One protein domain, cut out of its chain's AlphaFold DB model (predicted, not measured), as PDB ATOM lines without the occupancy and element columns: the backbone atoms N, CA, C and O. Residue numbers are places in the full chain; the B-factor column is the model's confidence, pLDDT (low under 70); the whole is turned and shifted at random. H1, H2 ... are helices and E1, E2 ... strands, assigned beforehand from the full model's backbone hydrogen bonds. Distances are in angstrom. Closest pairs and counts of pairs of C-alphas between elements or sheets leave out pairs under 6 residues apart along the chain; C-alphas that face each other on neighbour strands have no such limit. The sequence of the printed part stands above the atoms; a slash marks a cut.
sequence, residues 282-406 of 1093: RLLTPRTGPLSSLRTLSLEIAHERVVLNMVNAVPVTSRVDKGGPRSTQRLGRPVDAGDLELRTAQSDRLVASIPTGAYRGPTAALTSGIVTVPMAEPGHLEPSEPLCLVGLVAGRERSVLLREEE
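This is residues 282 to 406 of the 1093 residues of the protein "RebD-like chromopyrrolic acid synthase" of uncultured bacterium (UniProt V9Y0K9). A single antiparallel sheet of eight strands is curled like part of a barrel and folded back on itself, with E6, E5 and E8 facing E1, E2, E3 and E7 across the hinge E9. The ring is not fully closed: edge strands E6 and E7 come near each other without being neighbours, two short helices, H1 and H2, only graze the sheet, and loop residues 323 to 328 stick out. The 125 printed residues hold E1 E2 E3 E4 E5 E6 H1 H2 E7 E8 E9 along the chain, and the sheet's order is E6 E5 E8 E9 E1 E2 E3 E7. The class is mostly strand, with 58 residues, under half, in named elements. The whole is compact, with a radius of gyration of the C-alphas of 15.3 A, yet elongated, spanning 51 by 29 by 24 A.

E1, residues 282 to 285, forms a hairpin with E2, residues 297 to 302, where N 282 and O 299 are 2.8 A apart, within hydrogen-bond range. E2 forms a hairpin with E3, residues 305 to 309, with N 309 and O 298 at 2.8 A; E1, E2 and E3 are a meander, each strand the antiparallel neighbour of the one before. E4, residues 316 to 318, pairs with no named strand and is apart from E3. E5, residues 340 to 344, and E6, residues 350 to 354, form a hairpin, with N 354 and O 340 at 2.8 A. H1, residues 356 to 360, grazes the sheet with residues 356 to 359. H2, residues 362 to 366, is close to H1 but not clearly touching it, the closest C-alphas being those of Ala 358 and Ala 364, 6.4 A apart. In H1 and H2 every O i to N i+4 pair is within hydrogen-bond range. E7, residues 370 to 374, is the antiparallel neighbour of E3, with N 306 and O 373 at 2.8 A. The closest C-alphas of edge strands E6 and E7 are those of Ile 354 and Val 373, 6.5 A apart. E8, residues 387 to 393, is antiparallel to E5, with N 388 and O 343 at 2.8 A, and forms a hairpin with E9, residues 397 to 404, with N 401 and O 389 at 2.8 A. E9 pairs with E1 over its residues 403 to 404, with N 285 and O 403 at 2.8 A.

E1 begins at C-alpha 282 (3.012, 34.380, 41.496). E2 is 16.5 A from first to last C-alpha, E8 18.5 A and E9 20.7 A. E9 ends at C-alpha 404 (6.391, 31.411, 46.651).

The C-alphas farthest apart, those of Pro 325 and Ser 347, are 51.6 A apart. The printed part has no cut; the links E1 to E2, E4 to E5 and E7 to E8 are long. Mean pLDDT of the printed part is 84.6, and residues 288 to 291, 320 to 328, 379 to 381 and 393 to 396 are under 70.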
ATOM      1  N   ARG A 282       2.032  34.791  40.476       95.06
ATOM      2  CA  ARG A 282       3.012  34.380  41.496       95.06
ATOM      3  C   ARG A 282       2.632  32.998  42.020       95.06
ATOM      4  O   ARG A 282       1.538  32.843  42.556       95.06
ATOM      5  N   LEU A 283       3.494  32.002  41.817       95.06
ATOM      6  CA  LEU A 283       3.236  30.588  42.116       95.06
ATOM      7  C   LEU A 283       3.578  30.272  43.577       95.06
ATOM      8  O   LEU A 283       4.723  30.452  43.980       95.06
ATOM      9  N   LEU A 284       2.614  29.778  44.358       94.81
ATOM     10  CA  LEU A 284       2.809  29.367  45.752       94.81
ATOM     11  C   LEU A 284       2.617  27.849  45.903       94.81
ATOM     12  O   LEU A 284       1.617  27.299  45.439       94.81
ATOM     13  N   THR A 285       3.561  27.177  46.568       92.88
ATOM     14  CA  THR A 285       3.677  25.708  46.632       92.88
ATOM     15  C   THR A 285       3.921  25.206  48.064       92.88
ATOM     16  O   THR A 285       4.373  25.971  48.924       92.88
ATOM     17  N   PRO A 286       3.650  23.916  48.351       88.75
ATOM     18  CA  PRO A 286       3.992  23.296  49.631       88.75
ATOM     19  C   PRO A 286       5.443  22.773  49.704       88.75
ATOM     20  O   PRO A 286       5.871  22.360  50.779       88.75
ATOM     21  N   ARG A 287       6.214  22.791  48.598       78.88
ATOM     22  CA  ARG A 287       7.522  22.099  48.453       78.88
ATOM     23  C   ARG A 287       8.578  22.486  49.493       78.88
ATOM     24  O   ARG A 287       9.504  21.725  49.748       78.88
ATOM     25  N   THR A 288       8.462  23.675  50.078       60.62
ATOM     26  CA  THR A 288       9.440  24.269  51.005       60.62
ATOM     27  C   THR A 288       8.870  24.464  52.424       60.62
ATOM     28  O   THR A 288       9.255  25.383  53.159       60.62
ATOM     29  N   GLY A 289       7.944  23.586  52.831       56.31
ATOM     30  CA  GLY A 289       7.342  23.544  54.167       56.31
ATOM     31  C   GLY A 289       6.975  22.123  54.634       56.31
ATOM     32  O   GLY A 289       7.169  21.157  53.899       56.31
ATOM     33  N   PRO A 290       6.473  21.970  55.875       54.19
ATOM     34  CA  PRO A 290       5.889  20.714  56.352       54.19
ATOM     35  C   PRO A 290       4.549  20.412  55.651       54.19
ATOM     36  O   PRO A 290       3.977  21.285  55.001       54.19
ATOM     37  N   LEU A 291       4.033  19.185  55.826       63.00
ATOM     38  CA  LEU A 291       2.768  18.697  55.248       63.00
ATOM     39  C   LEU A 291       1.631  19.734  55.332       63.00
ATOM     40  O   LEU A 291       1.093  20.004  56.406       63.00
ATOM     41  N   SER A 292       1.264  20.289  54.177       79.25
ATOM     42  CA  SER A 292       0.303  21.386  54.076       79.25
ATOM     43  C   SER A 292      -1.145  20.901  53.969       79.25
ATOM     44  O   SER A 292      -1.457  19.925  53.280       79.25
ATOM     45  N   SER A 293      -2.052  21.642  54.608       82.88
ATOM     46  CA  SER A 293      -3.503  21.509  54.431       82.88
ATOM     47  C   SER A 293      -4.006  22.090  53.101       82.88
ATOM     48  O   SER A 293      -5.164  21.874  52.748       82.88
ATOM     49  N   LEU A 294      -3.146  22.800  52.362       90.44
ATOM     50  CA  LEU A 294      -3.420  23.381  51.048       90.44
ATOM     51  C   LEU A 294      -2.528  22.750  49.962       90.44
ATOM     52  O   LEU A 294      -1.684  21.886  50.224       90.44
ATOM     53  N   ARG A 295      -2.749  23.170  48.717       91.56
ATOM     54  CA  ARG A 295      -2.023  22.752  47.510       91.56
ATOM     55  C   ARG A 295      -1.593  23.969  46.695       91.56
ATOM     56  O   ARG A 295      -1.890  25.104  47.058       91.56
ATOM     57  N   THR A 296      -0.891  23.710  45.596       93.19
ATOM     58  CA  THR A 296      -0.409  24.717  44.646       93.19
ATOM     59  C   THR A 296      -1.503  25.705  44.232       93.19
ATOM     60  O   THR A 296      -2.613  25.306  43.876       93.19
ATOM     61  N   LEU A 297      -1.164  26.995  44.247       95.19
ATOM     62  CA  LEU A 297      -2.002  28.085  43.745       95.19
ATOM     63  C   LEU A 297      -1.155  29.138  43.033       95.19
ATOM     64  O   LEU A 297       0.066  29.172  43.195       95.19
ATOM     65  N   SER A 298      -1.801  30.047  42.308       96.00
ATOM     66  CA  SER A 298      -1.156  31.277  41.840       96.00
ATOM     67  C   SER A 298      -1.963  32.519  42.207       96.00
ATOM     68  O   SER A 298      -3.153  32.422  42.509       96.00
ATOM     69  N   LEU A 299      -1.327  33.692  42.229       96.25
ATOM     70  CA  LEU A 299      -1.995  34.958  42.550       96.25
ATOM     71  C   LEU A 299      -1.452  36.156  41.761       96.25
ATOM     72  O   LEU A 299      -0.304  36.152  41.313       96.25
ATOM     73  N   GLU A 300      -2.259  37.212  41.657       94.19
ATOM     74  CA  GLU A 300      -1.818  38.558  41.276       94.19
ATOM     75  C   GLU A 300      -2.131  39.560  42.397       94.19
ATOM     76  O   GLU A 300      -3.207  39.535  43.000       94.19
ATOM     77  N   ILE A 301      -1.179  40.457  42.664       91.00
ATOM     78  CA  ILE A 301      -1.360  41.624  43.531       91.00
ATOM     79  C   ILE A 301      -1.630  42.819  42.612       91.00
ATOM     80  O   ILE A 301      -0.721  43.335  41.965       91.00
ATOM     81  N   ALA A 302      -2.891  43.238  42.535       84.31
ATOM     82  CA  ALA A 302      -3.313  44.458  41.855       84.31
ATOM     83  C   ALA A 302      -3.424  45.618  42.864       84.31
ATOM     84  O   ALA A 302      -3.457  45.399  44.068       84.31
ATOM     85  N   HIS A 303      -3.518  46.859  42.375       80.44
ATOM     86  CA  HIS A 303      -3.304  48.091  43.160       80.44
ATOM     87  C   HIS A 303      -4.113  48.230  44.472       80.44
ATOM     88  O   HIS A 303      -3.654  48.872  45.417       80.44
ATOM     89  N   GLU A 304      -5.306  47.633  44.535       88.00
ATOM     90  CA  GLU A 304      -6.201  47.664  45.704       88.00
ATOM     91  C   GLU A 304      -6.626  46.263  46.184       88.00
ATOM     92  O   GLU A 304      -7.279  46.129  47.222       88.00
ATOM     93  N   ARG A 305      -6.289  45.200  45.436       91.19
ATOM     94  CA  ARG A 305      -6.840  43.849  45.629       91.19
ATOM     95  C   ARG A 305      -5.830  42.755  45.300       91.19
ATOM     96  O   ARG A 305      -5.085  42.861  44.330       91.19
ATOM     97  N   VAL A 306      -5.879  41.661  46.049       93.81
ATOM     98  CA  VAL A 306      -5.201  40.410  45.697       93.81
ATOM     99  C   VAL A 306      -6.231  39.459  45.101       93.81
ATOM    100  O   VAL A 306      -7.313  39.281  45.660       93.81
ATOM    101  N   VAL A 307      -5.897  38.843  43.968       95.38
ATOM    102  CA  VAL A 307      -6.721  37.812  43.330       95.38
ATOM    103  C   VAL A 307      -5.947  36.501  43.364       95.38
ATOM    104  O   VAL A 307      -4.840  36.424  42.836       95.38
ATOM    105  N   LEU A 308      -6.511  35.478  44.002       96.94
ATOM    106  CA  LEU A 308      -5.920  34.152  44.146       96.94
ATOM    107  C   LEU A 308      -6.664  33.153  43.257       96.94
ATOM    108  O   LEU A 308      -7.887  33.034  43.325       96.94
ATOM    109  N   ASN A 309      -5.922  32.393  42.461       96.44
ATOM    110  CA  ASN A 309      -6.427  31.249  41.722       96.44
ATOM    111  C   ASN A 309      -6.319  29.991  42.592       96.44
ATOM    112  O   ASN A 309      -5.281  29.330  42.621       96.44
ATOM    113  N   MET A 310      -7.397  29.666  43.307       95.56
ATOM    114  CA  MET A 310      -7.469  28.534  44.234       95.56
ATOM    115  C   MET A 310      -8.207  27.317  43.642       95.56
ATOM    116  O   MET A 310      -8.580  26.414  44.392       95.56
ATOM    117  N   VAL A 311      -8.394  27.245  42.312       92.69
ATOM    118  CA  VAL A 311      -9.208  26.215  41.621       92.69
ATOM    119  C   VAL A 311      -8.829  24.764  41.963       92.69
ATOM    120  O   VAL A 311      -9.703  23.895  41.952       92.69
ATOM    121  N   ASN A 312      -7.563  24.495  42.309       89.38
ATOM    122  CA  ASN A 312      -7.101  23.193  42.815       89.38
ATOM    123  C   ASN A 312      -6.354  23.282  44.166       89.38
ATOM    124  O   ASN A 312      -5.656  22.353  44.554       89.38
ATOM    125  N   ALA A 313      -6.471  24.403  44.884       92.50
ATOM    126  CA  ALA A 313      -5.623  24.705  46.044       92.50
ATOM    127  C   ALA A 313      -6.170  24.203  47.392       92.50
ATOM    128  O   ALA A 313      -5.434  24.156  48.378       92.50
ATOM    129  N   VAL A 314      -7.465  23.875  47.454       93.00
ATOM    130  CA  VAL A 314      -8.179  23.512  48.687       93.00
ATOM    131  C   VAL A 314      -8.759  22.100  48.538       93.00
ATOM    132  O   VAL A 314      -9.749  21.939  47.821       93.00
ATOM    133  N   PRO A 315      -8.180  21.084  49.203       92.31
ATOM    134  CA  PRO A 315      -8.757  19.741  49.260       92.31
ATOM    135  C   PRO A 315     -10.137  19.724  49.936       92.31
ATOM    136  O   PRO A 315     -10.517  20.649  50.662       92.31
ATOM    137  N   VAL A 316     -10.885  18.640  49.751       91.12
ATOM    138  CA  VAL A 316     -12.158  18.346  50.423       91.12
ATOM    139  C   VAL A 316     -11.992  17.225  51.449       91.12
ATOM    140  O   VAL A 316     -11.188  16.310  51.282       91.12
ATOM    141  N   THR A 317     -12.770  17.283  52.531       88.19
ATOM    142  CA  THR A 317     -12.619  16.365  53.672       88.19
ATOM    143  C   THR A 317     -12.827  14.904  53.299       88.19
ATOM    144  O   THR A 317     -12.061  14.053  53.725       88.19
ATOM    145  N   SER A 318     -13.876  14.603  52.537       85.38
ATOM    146  CA  SER A 318     -14.367  13.237  52.369       85.38
ATOM    147  C   SER A 318     -15.251  13.089  51.140       85.38
ATOM    148  O   SER A 318     -15.623  14.079  50.501       85.38
ATOM    149  N   ARG A 319     -15.614  11.849  50.818       79.00
ATOM    150  CA  ARG A 319     -16.599  11.521  49.785       79.00
ATOM    151  C   ARG A 319     -17.929  11.107  50.417       79.00
ATOM    152  O   ARG A 319     -17.948  10.278  51.320       79.00
ATOM    153  N   VAL A 320     -19.048  11.694  49.982       65.88
ATOM    154  CA  VAL A 320     -20.354  11.449  50.622       65.88
ATOM    155  C   VAL A 320     -21.050  10.240  50.003       65.88
ATOM    156  O   VAL A 320     -21.397  10.247  48.819       65.88
ATOM    157  N   ASP A 321     -21.305   9.225  50.828       54.12
ATOM    158  CA  ASP A 321     -22.003   8.005  50.428       54.12
ATOM    159  C   ASP A 321     -23.444   8.277  49.936       54.12
ATOM    160  O   ASP A 321     -24.209   9.018  50.554       54.12
ATOM    161  N   LYS A 322     -23.774   7.661  48.790       48.38
ATOM    162  CA  LYS A 322     -25.067   7.571  48.064       48.38
ATOM    163  C   LYS A 322     -26.234   8.443  48.598       48.38
ATOM    164  O   LYS A 322     -26.949   8.044  49.515       48.38
ATOM    165  N   GLY A 323     -26.532   9.567  47.923       40.16
ATOM    166  CA  GLY A 323     -27.630  10.466  48.332       40.16
ATOM    167  C   GLY A 323     -28.129  11.509  47.316       40.16
ATOM    168  O   GLY A 323     -28.251  12.681  47.669       40.16
ATOM    169  N   GLY A 324     -28.436  11.134  46.066       43.12
ATOM    170  CA  GLY A 324     -29.115  12.034  45.115       43.12
ATOM    171  C   GLY A 324     -29.182  11.515  43.669       43.12
ATOM    172  O   GLY A 324     -28.535  10.520  43.361       43.12
ATOM    173  N   PRO A 325     -29.924  12.190  42.766       39.47
ATOM    174  CA  PRO A 325     -30.061  11.811  41.351       39.47
ATOM    175  C   PRO A 325     -28.876  12.252  40.463       39.47
ATOM    176  O   PRO A 325     -29.003  12.288  39.243       39.47
ATOM    177  N   ARG A 326     -27.736  12.637  41.055       47.53
ATOM    178  CA  ARG A 326     -26.505  12.974  40.319       47.53
ATOM    179  C   ARG A 326     -25.683  11.715  40.055       47.53
ATOM    180  O   ARG A 326     -25.664  10.804  40.877       47.53
ATOM    181  N   SER A 327     -24.989  11.691  38.922       60.00
ATOM    182  CA  SER A 327     -24.134  10.576  38.504       60.00
ATOM    183  C   SER A 327     -22.720  10.618  39.103       60.00
ATOM    184  O   SER A 327     -22.090   9.571  39.245       60.00
ATOM    185  N   THR A 328     -22.233  11.793  39.516       65.06
ATOM    186  CA  THR A 328     -21.053  11.929  40.385       65.06
ATOM    187  C   THR A 328     -21.446  11.792  41.859       65.06
ATOM    188  O   THR A 328     -22.523  12.222  42.282       65.06
ATOM    189  N   GLN A 329     -20.564  11.200  42.671       71.06
ATOM    190  CA  GLN A 329     -20.723  11.220  44.128       71.06
ATOM    191  C   GLN A 329     -20.334  12.598  44.660       71.06
ATOM    192  O   GLN A 329     -19.264  13.107  44.331       71.06
ATOM    193  N   ARG A 330     -21.184  13.178  45.510       73.69
ATOM    194  CA  ARG A 330     -20.982  14.521  46.058       73.69
ATOM    195  C   ARG A 330     -19.719  14.573  46.925       73.69
ATOM    196  O   ARG A 330     -19.587  13.812  47.885       73.69
ATOM    197  N   LEU A 331     -18.839  15.524  46.627       83.50
ATOM    198  CA  LEU A 331     -17.682  15.834  47.463       83.50
ATOM    199  C   LEU A 331     -18.087  16.464  48.810       83.50
ATOM    200  O   LEU A 331     -19.122  17.129  48.935       83.50
ATOM    201  N   GLY A 332     -17.263  16.225  49.831       82.94
ATOM    202  CA  GLY A 332     -17.405  16.771  51.178       82.94
ATOM    203  C   GLY A 332     -17.163  18.282  51.250       82.94
ATOM    204  O   GLY A 332     -17.147  18.993  50.246       82.94
ATOM    205  N   ARG A 333     -16.986  18.811  52.465       86.88
ATOM    206  CA  ARG A 333     -16.674  20.241  52.627       86.88
ATOM    207  C   ARG A 333     -15.204  20.497  52.273       86.88
ATOM    208  O   ARG A 333     -14.373  19.656  52.608       86.88
ATOM    209  N   PRO A 334     -14.854  21.654  51.686       90.25
ATOM    210  CA  PRO A 334     -13.465  22.089  51.603       90.25
ATOM    211  C   PRO A 334     -12.812  22.131  52.992       90.25
ATOM    212  O   PRO A 334     -13.461  22.501  53.984       90.25
ATOM    213  N   VAL A 335     -11.536  21.753  53.057       89.50
ATOM    214  CA  VAL A 335     -10.713  21.727  54.273       89.50
ATOM    215  C   VAL A 335     -10.743  23.076  54.991       89.50
ATOM    216  O   VAL A 335     -10.868  24.135  54.376       89.50
ATOM    217  N   ASP A 336     -10.688  23.026  56.321       89.25
ATOM    218  CA  ASP A 336     -10.594  24.210  57.168       89.25
ATOM    219  C   ASP A 336      -9.124  24.526  57.455       89.25
ATOM    220  O   ASP A 336      -8.468  23.795  58.198       89.25
ATOM    221  N   ALA A 337      -8.603  25.593  56.853       87.81
ATOM    222  CA  ALA A 337      -7.266  26.113  57.134       87.81
ATOM    223  C   ALA A 337      -7.313  27.396  57.996       87.81
ATOM    224  O   ALA A 337      -6.281  28.033  58.218       87.81
ATOM    225  N   GLY A 338      -8.502  27.762  58.501       88.75
ATOM    226  CA  GLY A 338      -8.763  29.025  59.188       88.75
ATOM    227  C   GLY A 338      -8.759  30.239  58.255       88.75
ATOM    228  O   GLY A 338      -8.771  30.107  57.027       88.75
ATOM    229  N   ASP A 339      -8.733  31.432  58.848       91.88
ATOM    230  CA  ASP A 339      -8.478  32.666  58.107       91.88
ATOM    231  C   ASP A 339      -6.997  32.695  57.705       91.88
ATOM    232  O   ASP A 339      -6.113  32.481  58.538       91.88
ATOM    233  N   LEU A 340      -6.731  32.924  56.419       95.19
ATOM    234  CA  LEU A 340      -5.385  32.873  55.856       95.19
ATOM    235  C   LEU A 340      -4.793  34.279  55.760       95.19
ATOM    236  O   LEU A 340      -5.485  35.244  55.436       95.19
ATOM    237  N   GLU A 341      -3.490  34.397  55.980       95.62
ATOM    238  CA  GLU A 341      -2.740  35.636  55.793       95.62
ATOM    239  C   GLU A 341      -1.761  35.450  54.631       95.62
ATOM    240  O   GLU A 341      -0.826  34.651  54.728       95.62
ATOM    241  N   LEU A 342      -1.938  36.199  53.541       96.06
ATOM    242  CA  LEU A 342      -0.872  36.367  52.558       96.06
ATOM    243  C   LEU A 342       0.120  37.378  53.124       96.06
ATOM    244  O   LEU A 342      -0.245  38.524  53.405       96.06
ATOM    245  N   ARG A 343       1.369  36.955  53.296       94.62
ATOM    246  CA  ARG A 343       2.430  37.759  53.904       94.62
ATOM    247  C   ARG A 343       3.690  37.708  53.062       94.62
ATOM    248  O   ARG A 343       3.839  36.866  52.176       94.62
ATOM    249  N   THR A 344       4.608  38.614  53.341       93.75
ATOM    250  CA  THR A 344       5.958  38.557  52.794       93.75
ATOM    251  C   THR A 344       6.841  37.617  53.617       93.75
ATOM    252  O   THR A 344       6.801  37.601  54.846       93.75
ATOM    253  N   ALA A 345       7.651  36.804  52.945       89.88
ATOM    254  CA  ALA A 345       8.391  35.712  53.569       89.88
ATOM    255  C   ALA A 345       9.687  36.149  54.278       89.88
ATOM    256  O   ALA A 345      10.264  35.329  54.996       89.88
ATOM    257  N   GLN A 346      10.148  37.395  54.089       90.19
ATOM    258  CA  GLN A 346      11.339  37.938  54.756       90.19
ATOM    259  C   GLN A 346      10.971  38.975  55.829       90.19
ATOM    260  O   GLN A 346      11.473  38.884  56.947       90.19
ATOM    261  N   SER A 347      10.083  39.930  55.520       90.75
ATOM    262  CA  SER A 347       9.672  40.983  56.468       90.75
ATOM    263  C   SER A 347       8.443  40.656  57.342       90.75
ATOM    264  O   SER A 347       8.126  41.439  58.236       90.75
ATOM    265  N   ASP A 348       7.754  39.526  57.112       91.50
ATOM    266  CA  ASP A 348       6.457  39.152  57.725       91.50
ATOM    267  C   ASP A 348       5.382  40.256  57.627       91.50
ATOM    268  O   ASP A 348       4.479  40.344  58.461       91.50
ATOM    269  N   ARG A 349       5.435  41.112  56.599       92.19
ATOM    270  CA  ARG A 349       4.413  42.136  56.350       92.19
ATOM    271  C   ARG A 349       3.143  41.484  55.813       92.19
ATOM    272  O   ARG A 349       3.195  40.693  54.873       92.19
ATOM    273  N   LEU A 350       1.992  41.845  56.381       93.44
ATOM    274  CA  LEU A 350       0.684  41.428  55.877       93.44
ATOM    275  C   LEU A 350       0.390  42.115  54.535       93.44
ATOM    276  O   LEU A 350       0.426  43.338  54.446       93.44
ATOM    277  N   VAL A 351       0.077  41.328  53.506       94.00
ATOM    278  CA  VAL A 351      -0.301  41.816  52.169       94.00
ATOM    279  C   VAL A 351      -1.822  41.802  52.012       94.00
ATOM    280  O   VAL A 351      -2.408  42.785  51.559       94.00
ATOM    281  N   ALA A 352      -2.468  40.706  52.420       95.31
ATOM    282  CA  ALA A 352      -3.922  40.569  52.461       95.31
ATOM    283  C   ALA A 352      -4.352  39.476  53.452       95.31
ATOM    284  O   ALA A 352      -3.612  38.522  53.701       95.31
ATOM    285  N   SER A 353      -5.577  39.585  53.963       95.62
ATOM    286  CA  SER A 353      -6.244  38.523  54.725       95.62
ATOM    287  C   SER A 353      -7.327  37.878  53.862       95.62
ATOM    288  O   SER A 353      -8.120  38.582  53.237       95.62
ATOM    289  N   ILE A 354      -7.377  36.546  53.840       96.12
ATOM    290  CA  ILE A 354      -8.362  35.751  53.110       96.12
ATOM    291  C   ILE A 354      -9.244  35.036  54.145       96.12
ATOM    292  O   ILE A 354      -8.819  34.026  54.714       96.12
ATOM    293  N   PRO A 355     -10.463  35.536  54.425       94.12
ATOM    294  CA  PRO A 355     -11.353  34.911  55.395       94.12
ATOM    295  C   PRO A 355     -11.725  33.477  55.007       94.12
ATOM    296  O   PRO A 355     -11.903  33.163  53.829       94.12
ATOM    297  N   THR A 356     -11.979  32.636  56.006       91.81
ATOM    298  CA  THR A 356     -12.436  31.241  55.880       91.81
ATOM    299  C   THR A 356     -13.647  31.116  54.945       91.81
ATOM    300  O   THR A 356     -13.765  30.172  54.164       91.81
ATOM    301  N   GLY A 357     -14.554  32.100  54.980       90.19
ATOM    302  CA  GLY A 357     -15.729  32.159  54.107       90.19
ATOM    303  C   GLY A 357     -15.429  32.477  52.635       90.19
ATOM    304  O   GLY A 357     -16.243  32.138  51.782       90.19
ATOM    305  N   ALA A 358     -14.280  33.079  52.315       91.44
ATOM    306  CA  ALA A 358     -13.936  33.486  50.951       91.44
ATOM    307  C   ALA A 358     -13.532  32.299  50.062       91.44
ATOM    308  O   ALA A 358     -13.895  32.284  48.891       91.44
ATOM    309  N   TYR A 359     -12.853  31.287  50.621       91.06
ATOM    310  CA  TYR A 359     -12.427  30.079  49.891       91.06
ATOM    311  C   TYR A 359     -13.283  28.827  50.178       91.06
ATOM    312  O   TYR A 359     -13.127  27.811  49.503       91.06
ATOM    313  N   ARG A 360     -14.213  28.881  51.148       90.00
ATOM    314  CA  ARG A 360     -15.115  27.757  51.511       90.00
ATOM    315  C   ARG A 360     -16.609  28.075  51.389       90.00
ATOM    316  O   ARG A 360     -17.437  27.175  51.534       90.00
ATOM    317  N   GLY A 361     -16.969  29.345  51.200       84.81
ATOM    318  CA  GLY A 361     -18.357  29.798  51.098       84.81
ATOM    319  C   GLY A 361     -18.970  29.596  49.705       84.81
ATOM    320  O   GLY A 361     -18.274  29.189  48.774       84.81
ATOM    321  N   PRO A 362     -20.267  29.921  49.530       83.06
ATOM    322  CA  PRO A 362     -20.966  29.774  48.248       83.06
ATOM    323  C   PRO A 362     -20.279  30.506  47.089       83.06
ATOM    324  O   PRO A 362     -20.263  29.999  45.972       83.06
ATOM    325  N   THR A 363     -19.657  31.656  47.368       85.44
ATOM    326  CA  THR A 363     -18.901  32.447  46.392       85.44
ATOM    327  C   THR A 363     -17.794  31.641  45.717       85.44
ATOM    328  O   THR A 363     -17.741  31.625  44.495       85.44
ATOM    329  N   ALA A 364     -16.981  30.902  46.480       85.31
ATOM    330  CA  ALA A 364     -15.883  30.098  45.932       85.31
ATOM    331  C   ALA A 364     -16.370  28.999  44.970       85.31
ATOM    332  O   ALA A 364     -15.666  28.638  44.030       85.31
ATOM    333  N   ALA A 365     -17.581  28.475  45.189       84.69
ATOM    334  CA  ALA A 365     -18.202  27.502  44.294       84.69
ATOM    335  C   ALA A 365     -18.759  28.147  43.010       84.69
ATOM    336  O   ALA A 365     -18.769  27.496  41.970       84.69
ATOM    337  N   LEU A 366     -19.194  29.413  43.069       90.69
ATOM    338  CA  LEU A 366     -19.651  30.179  41.902       90.69
ATOM    339  C   LEU A 366     -18.491  30.702  41.046       90.69
ATOM    340  O   LEU A 366     -18.614  30.719  39.826       90.69
ATOM    341  N   THR A 367     -17.371  31.095  41.660       94.12
ATOM    342  CA  THR A 367     -16.180  31.635  40.975       94.12
ATOM    343  C   THR A 367     -15.155  30.562  40.586       94.12
ATOM    344  O   THR A 367     -14.006  30.876  40.275       94.12
ATOM    345  N   SER A 368     -15.527  29.276  40.630       92.88
ATOM    346  CA  SER A 368     -14.635  28.135  40.357       92.88
ATOM    347  C   SER A 368     -13.324  28.147  41.166       92.88
ATOM    348  O   SER A 368     -12.301  27.646  40.710       92.88
ATOM    349  N   GLY A 369     -13.335  28.711  42.376       92.50
ATOM    350  CA  GLY A 369     -12.151  28.862  43.225       92.50
ATOM    351  C   GLY A 369     -11.281  30.089  42.927       92.50
ATOM    352  O   GLY A 369     -10.197  30.191  43.492       92.50
ATOM    353  N   ILE A 370     -11.715  31.038  42.090       95.50
ATOM    354  CA  ILE A 370     -11.063  32.354  42.002       95.50
ATOM    355  C   ILE A 370     -11.521  33.215  43.189       95.50
ATOM    356  O   ILE A 370     -12.717  33.419  43.397       95.50
ATOM    357  N   VAL A 371     -10.577  33.695  43.999       95.56
ATOM    358  CA  VAL A 371     -10.839  34.389  45.270       95.56
ATOM    359  C   VAL A 371     -10.225  35.787  45.231       95.56
ATOM    360  O   VAL A 371      -9.006  35.938  45.240       95.56
ATOM    361  N   THR A 372     -11.069  36.820  45.217       94.06
ATOM    362  CA  THR A 372     -10.651  38.232  45.264       94.06
ATOM    363  C   THR A 372     -10.809  38.787  46.680       94.06
ATOM    364  O   THR A 372     -11.884  38.673  47.270       94.06
ATOM    365  N   VAL A 373      -9.764  39.421  47.217       94.56
ATOM    366  CA  VAL A 373      -9.757  40.083  48.537       94.56
ATOM    367  C   VAL A 373      -9.106  41.471  48.457       94.56
ATOM    368  O   VAL A 373      -8.247  41.683  47.598       94.56
ATOM    369  N   PRO A 374      -9.469  42.436  49.322       93.19
ATOM    370  CA  PRO A 374      -8.765  43.716  49.392       93.19
ATOM    371  C   PRO A 374      -7.319  43.540  49.882       93.19
ATOM    372  O   PRO A 374      -7.022  42.638  50.670       93.19
ATOM    373  N   MET A 375      -6.422  44.429  49.453       91.00
ATOM    374  CA  MET A 375      -5.111  44.579  50.093       91.00
ATOM    375  C   MET A 375      -5.258  45.139  51.514       91.00
ATOM    376  O   MET A 375      -6.135  45.960  51.777       91.00
ATOM    377  N   ALA A 376      -4.359  44.739  52.415       89.06
ATOM    378  CA  ALA A 376      -4.281  45.295  53.767       89.06
ATOM    379  C   ALA A 376      -3.840  46.773  53.766       89.06
ATOM    380  O   ALA A 376      -4.319  47.566  54.574       89.06
ATOM    381  N   GLU A 377      -2.963  47.146  52.827       82.88
ATOM    382  CA  GLU A 377      -2.436  48.504  52.632       82.88
ATOM    383  C   GLU A 377      -2.572  48.898  51.142       82.88
ATOM    384  O   GLU A 377      -1.636  48.684  50.363       82.88
ATOM    385  N   PRO A 378      -3.740  49.410  50.695       74.94
ATOM    386  CA  PRO A 378      -3.969  49.771  49.293       74.94
ATOM    387  C   PRO A 378      -2.992  50.834  48.773       74.94
ATOM    388  O   PRO A 378      -2.590  51.742  49.501       74.94
ATOM    389  N   GLY A 379      -2.619  50.738  47.495       62.66
ATOM    390  CA  GLY A 379      -1.720  51.690  46.838       62.66
ATOM    391  C   GLY A 379      -0.229  51.547  47.178       62.66
ATOM    392  O   GLY A 379       0.593  52.286  46.631       62.66
ATOM    393  N   HIS A 380       0.164  50.598  48.035       67.00
ATOM    394  CA  HIS A 380       1.573  50.228  48.191       67.00
ATOM    395  C   HIS A 380       2.099  49.428  46.989       67.00
ATOM    396  O   HIS A 380       1.375  48.669  46.348       67.00
ATOM    397  N   LEU A 381       3.390  49.609  46.688       64.12
ATOM    398  CA  LEU A 381       4.076  48.897  45.607       64.12
ATOM    399  C   LEU A 381       4.096  47.382  45.860       64.12
ATOM    400  O   LEU A 381       4.211  46.933  47.006       64.12
ATOM    401  N   GLU A 382       4.025  46.613  44.769       72.31
ATOM    402  CA  GLU A 382       4.071  45.150  44.801       72.31
ATOM    403  C   GLU A 382       5.327  44.665  45.566       72.31
ATOM    404  O   GLU A 382       6.424  45.171  45.302       72.31
ATOM    405  N   PRO A 383       5.215  43.709  46.515       75.25
ATOM    406  CA  PRO A 383       6.359  43.249  47.296       75.25
ATOM    407  C   PRO A 383       7.498  42.705  46.422       75.25
ATOM    408  O   PRO A 383       7.355  41.685  45.743       75.25
ATOM    409  N   SER A 384       8.658  43.361  46.509       80.94
ATOM    410  CA  SER A 384       9.929  42.968  45.885       80.94
ATOM    411  C   SER A 384      10.694  41.900  46.685       80.94
ATOM    412  O   SER A 384      11.909  41.743  46.537       80.94
ATOM    413  N   GLU A 385       9.966  41.136  47.494       88.44
ATOM    414  CA  GLU A 385      10.402  39.999  48.303       88.44
ATOM    415  C   GLU A 385       9.431  38.818  48.068       88.44
ATOM    416  O   GLU A 385       8.286  39.059  47.657       88.44
ATOM    417  N   PRO A 386       9.862  37.560  48.284       92.00
ATOM    418  CA  PRO A 386       8.998  36.384  48.175       92.00
ATOM    419  C   PRO A 386       7.788  36.449  49.108       92.00
ATOM    420  O   PRO A 386       7.849  37.039  50.187       92.00
ATOM    421  N   LEU A 387       6.704  35.777  48.727       95.19
ATOM    422  CA  LEU A 387       5.488  35.633  49.525       95.19
ATOM    423  C   LEU A 387       5.419  34.294  50.273       95.19
ATOM    424  O   LEU A 387       6.039  33.294  49.905       95.19
ATOM    425  N   CYS A 388       4.601  34.262  51.317       94.81
ATOM    426  CA  CYS A 388       4.137  33.047  51.967       94.81
ATOM    427  C   CYS A 388       2.654  33.170  52.336       94.81
ATOM    428  O   CYS A 388       2.155  34.255  52.640       94.81
ATOM    429  N   LEU A 389       1.942  32.045  52.309       94.88
ATOM    430  CA  LEU A 389       0.570  31.951  52.797       94.88
ATOM    431  C   LEU A 389       0.588  31.269  54.161       94.88
ATOM    432  O   LEU A 389       1.047  30.132  54.294       94.88
ATOM    433  N   VAL A 390       0.112  31.980  55.175       92.88
ATOM    434  CA  VAL A 390       0.076  31.538  56.571       92.88
ATOM    435  C   VAL A 390      -1.358  31.173  56.946       92.88
ATOM    436  O   VAL A 390      -2.297  31.855  56.543       92.88
ATOM    437  N   GLY A 391      -1.534  30.108  57.725       89.50
ATOM    438  CA  GLY A 391      -2.840  29.652  58.204       89.50
ATOM    439  C   GLY A 391      -2.724  28.737  59.422       89.50
ATOM    440  O   GLY A 391      -1.667  28.668  60.057       89.50
ATOM    441  N   LEU A 392      -3.811  28.042  59.761       79.88
ATOM    442  CA  LEU A 392      -3.864  27.137  60.910       79.88
ATOM    443  C   LEU A 392      -3.562  25.687  60.514       79.88
ATOM    444  O   LEU A 392      -4.310  25.067  59.758       79.88
ATOM    445  N   VAL A 393      -2.532  25.102  61.128       67.94
ATOM    446  CA  VAL A 393      -2.339  23.644  61.164       67.94
ATOM    447  C   VAL A 393      -3.040  23.074  62.398       67.94
ATOM    448  O   VAL A 393      -3.037  23.673  63.479       67.94
ATOM    449  N   ALA A 394      -3.718  21.936  62.204       61.91
ATOM    450  CA  ALA A 394      -4.546  21.245  63.201       61.91
ATOM    451  C   ALA A 394      -5.564  22.151  63.942       61.91
ATOM    452  O   ALA A 394      -5.967  21.853  65.068       61.91
ATOM    453  N   GLY A 395      -5.961  23.276  63.329       61.81
ATOM    454  CA  GLY A 395      -6.859  24.274  63.918       61.81
ATOM    455  C   GLY A 395      -6.318  24.981  65.168       61.81
ATOM    456  O   GLY A 395      -7.118  25.491  65.951       61.81
ATOM    457  N   ARG A 396      -4.996  24.963  65.417       64.62
ATOM    458  CA  ARG A 396      -4.400  25.475  66.671       64.62
ATOM    459  C   ARG A 396      -3.106  26.268  66.518       64.62
ATOM    460  O   ARG A 396      -2.861  27.132  67.356       64.62
ATOM    461  N   GLU A 397      -2.288  25.996  65.504       76.44
ATOM    462  CA  GLU A 397      -0.958  26.607  65.373       76.44
ATOM    463  C   GLU A 397      -0.811  27.379  64.055       76.44
ATOM    464  O   GLU A 397      -1.085  26.850  62.976       76.44
ATOM    465  N   ARG A 398      -0.384  28.648  64.154       84.38
ATOM    466  CA  ARG A 398      -0.129  29.541  63.013       84.38
ATOM    467  C   ARG A 398       1.173  29.127  62.334       84.38
ATOM    468  O   ARG A 398       2.238  29.255  62.931       84.38
ATOM    469  N   SER A 399       1.102  28.681  61.084       88.44
ATOM    470  CA  SER A 399       2.275  28.223  60.329       88.44
ATOM    471  C   SER A 399       2.176  28.555  58.840       88.44
ATOM    472  O   SER A 399       1.106  28.879  58.324       88.44
ATOM    473  N   VAL A 400       3.320  28.517  58.151       91.12
ATOM    474  CA  VAL A 400       3.399  28.720  56.700       91.12
ATOM    475  C   VAL A 400       2.888  27.464  55.995       91.12
ATOM    476  O   VAL A 400       3.514  26.412  56.093       91.12
ATOM    477  N   LEU A 401       1.769  27.594  55.282       91.56
ATOM    478  CA  LEU A 401       1.133  26.521  54.515       91.56
ATOM    479  C   LEU A 401       1.684  26.423  53.089       91.56
ATOM    480  O   LEU A 401       1.779  25.323  52.553       91.56
ATOM    481  N   LEU A 402       2.024  27.558  52.473       93.88
ATOM    482  CA  LEU A 402       2.623  27.631  51.135       93.88
ATOM    483  C   LEU A 402       3.687  28.737  51.091       93.88
ATOM    484  O   LEU A 402       3.567  29.750  51.787       93.88
ATOM    485  N   ARG A 403       4.696  28.583  50.235       94.12
ATOM    486  CA  ARG A 403       5.719  29.603  49.936       94.12
ATOM    487  C   ARG A 403       5.779  29.868  48.441       94.12
ATOM    488  O   ARG A 403       5.447  28.989  47.654       94.12
ATOM    489  N   GLU A 404       6.191  31.067  48.057       94.62
ATOM    490  CA  GLU A 404       6.391  31.411  46.651       94.62
ATOM    491  C   GLU A 404       7.637  30.734  46.062       94.62
ATOM    492  O   GLU A 404       8.726  30.825  46.629       94.62
ATOM    493  N   GLU A 405       7.485  30.122  44.889       93.00
ATOM    494  CA  GLU A 405       8.609  29.757  44.022       93.00
ATOM    495  C   GLU A 405       9.037  31.030  43.278       93.00
ATOM    496  O   GLU A 405       8.389  31.448  42.316       93.00
ATOM    497  N   GLU A 406      10.106  31.691  43.738       92.25
ATOM    498  CA  GLU A 406      10.514  32.997  43.191       92.25
ATOM    499  C   GLU A 406      10.840  32.966  41.694       92.25
ATOM    500  O   GLU A 406      10.744  34.002  41.034       92.25
TER     501      GLU A 406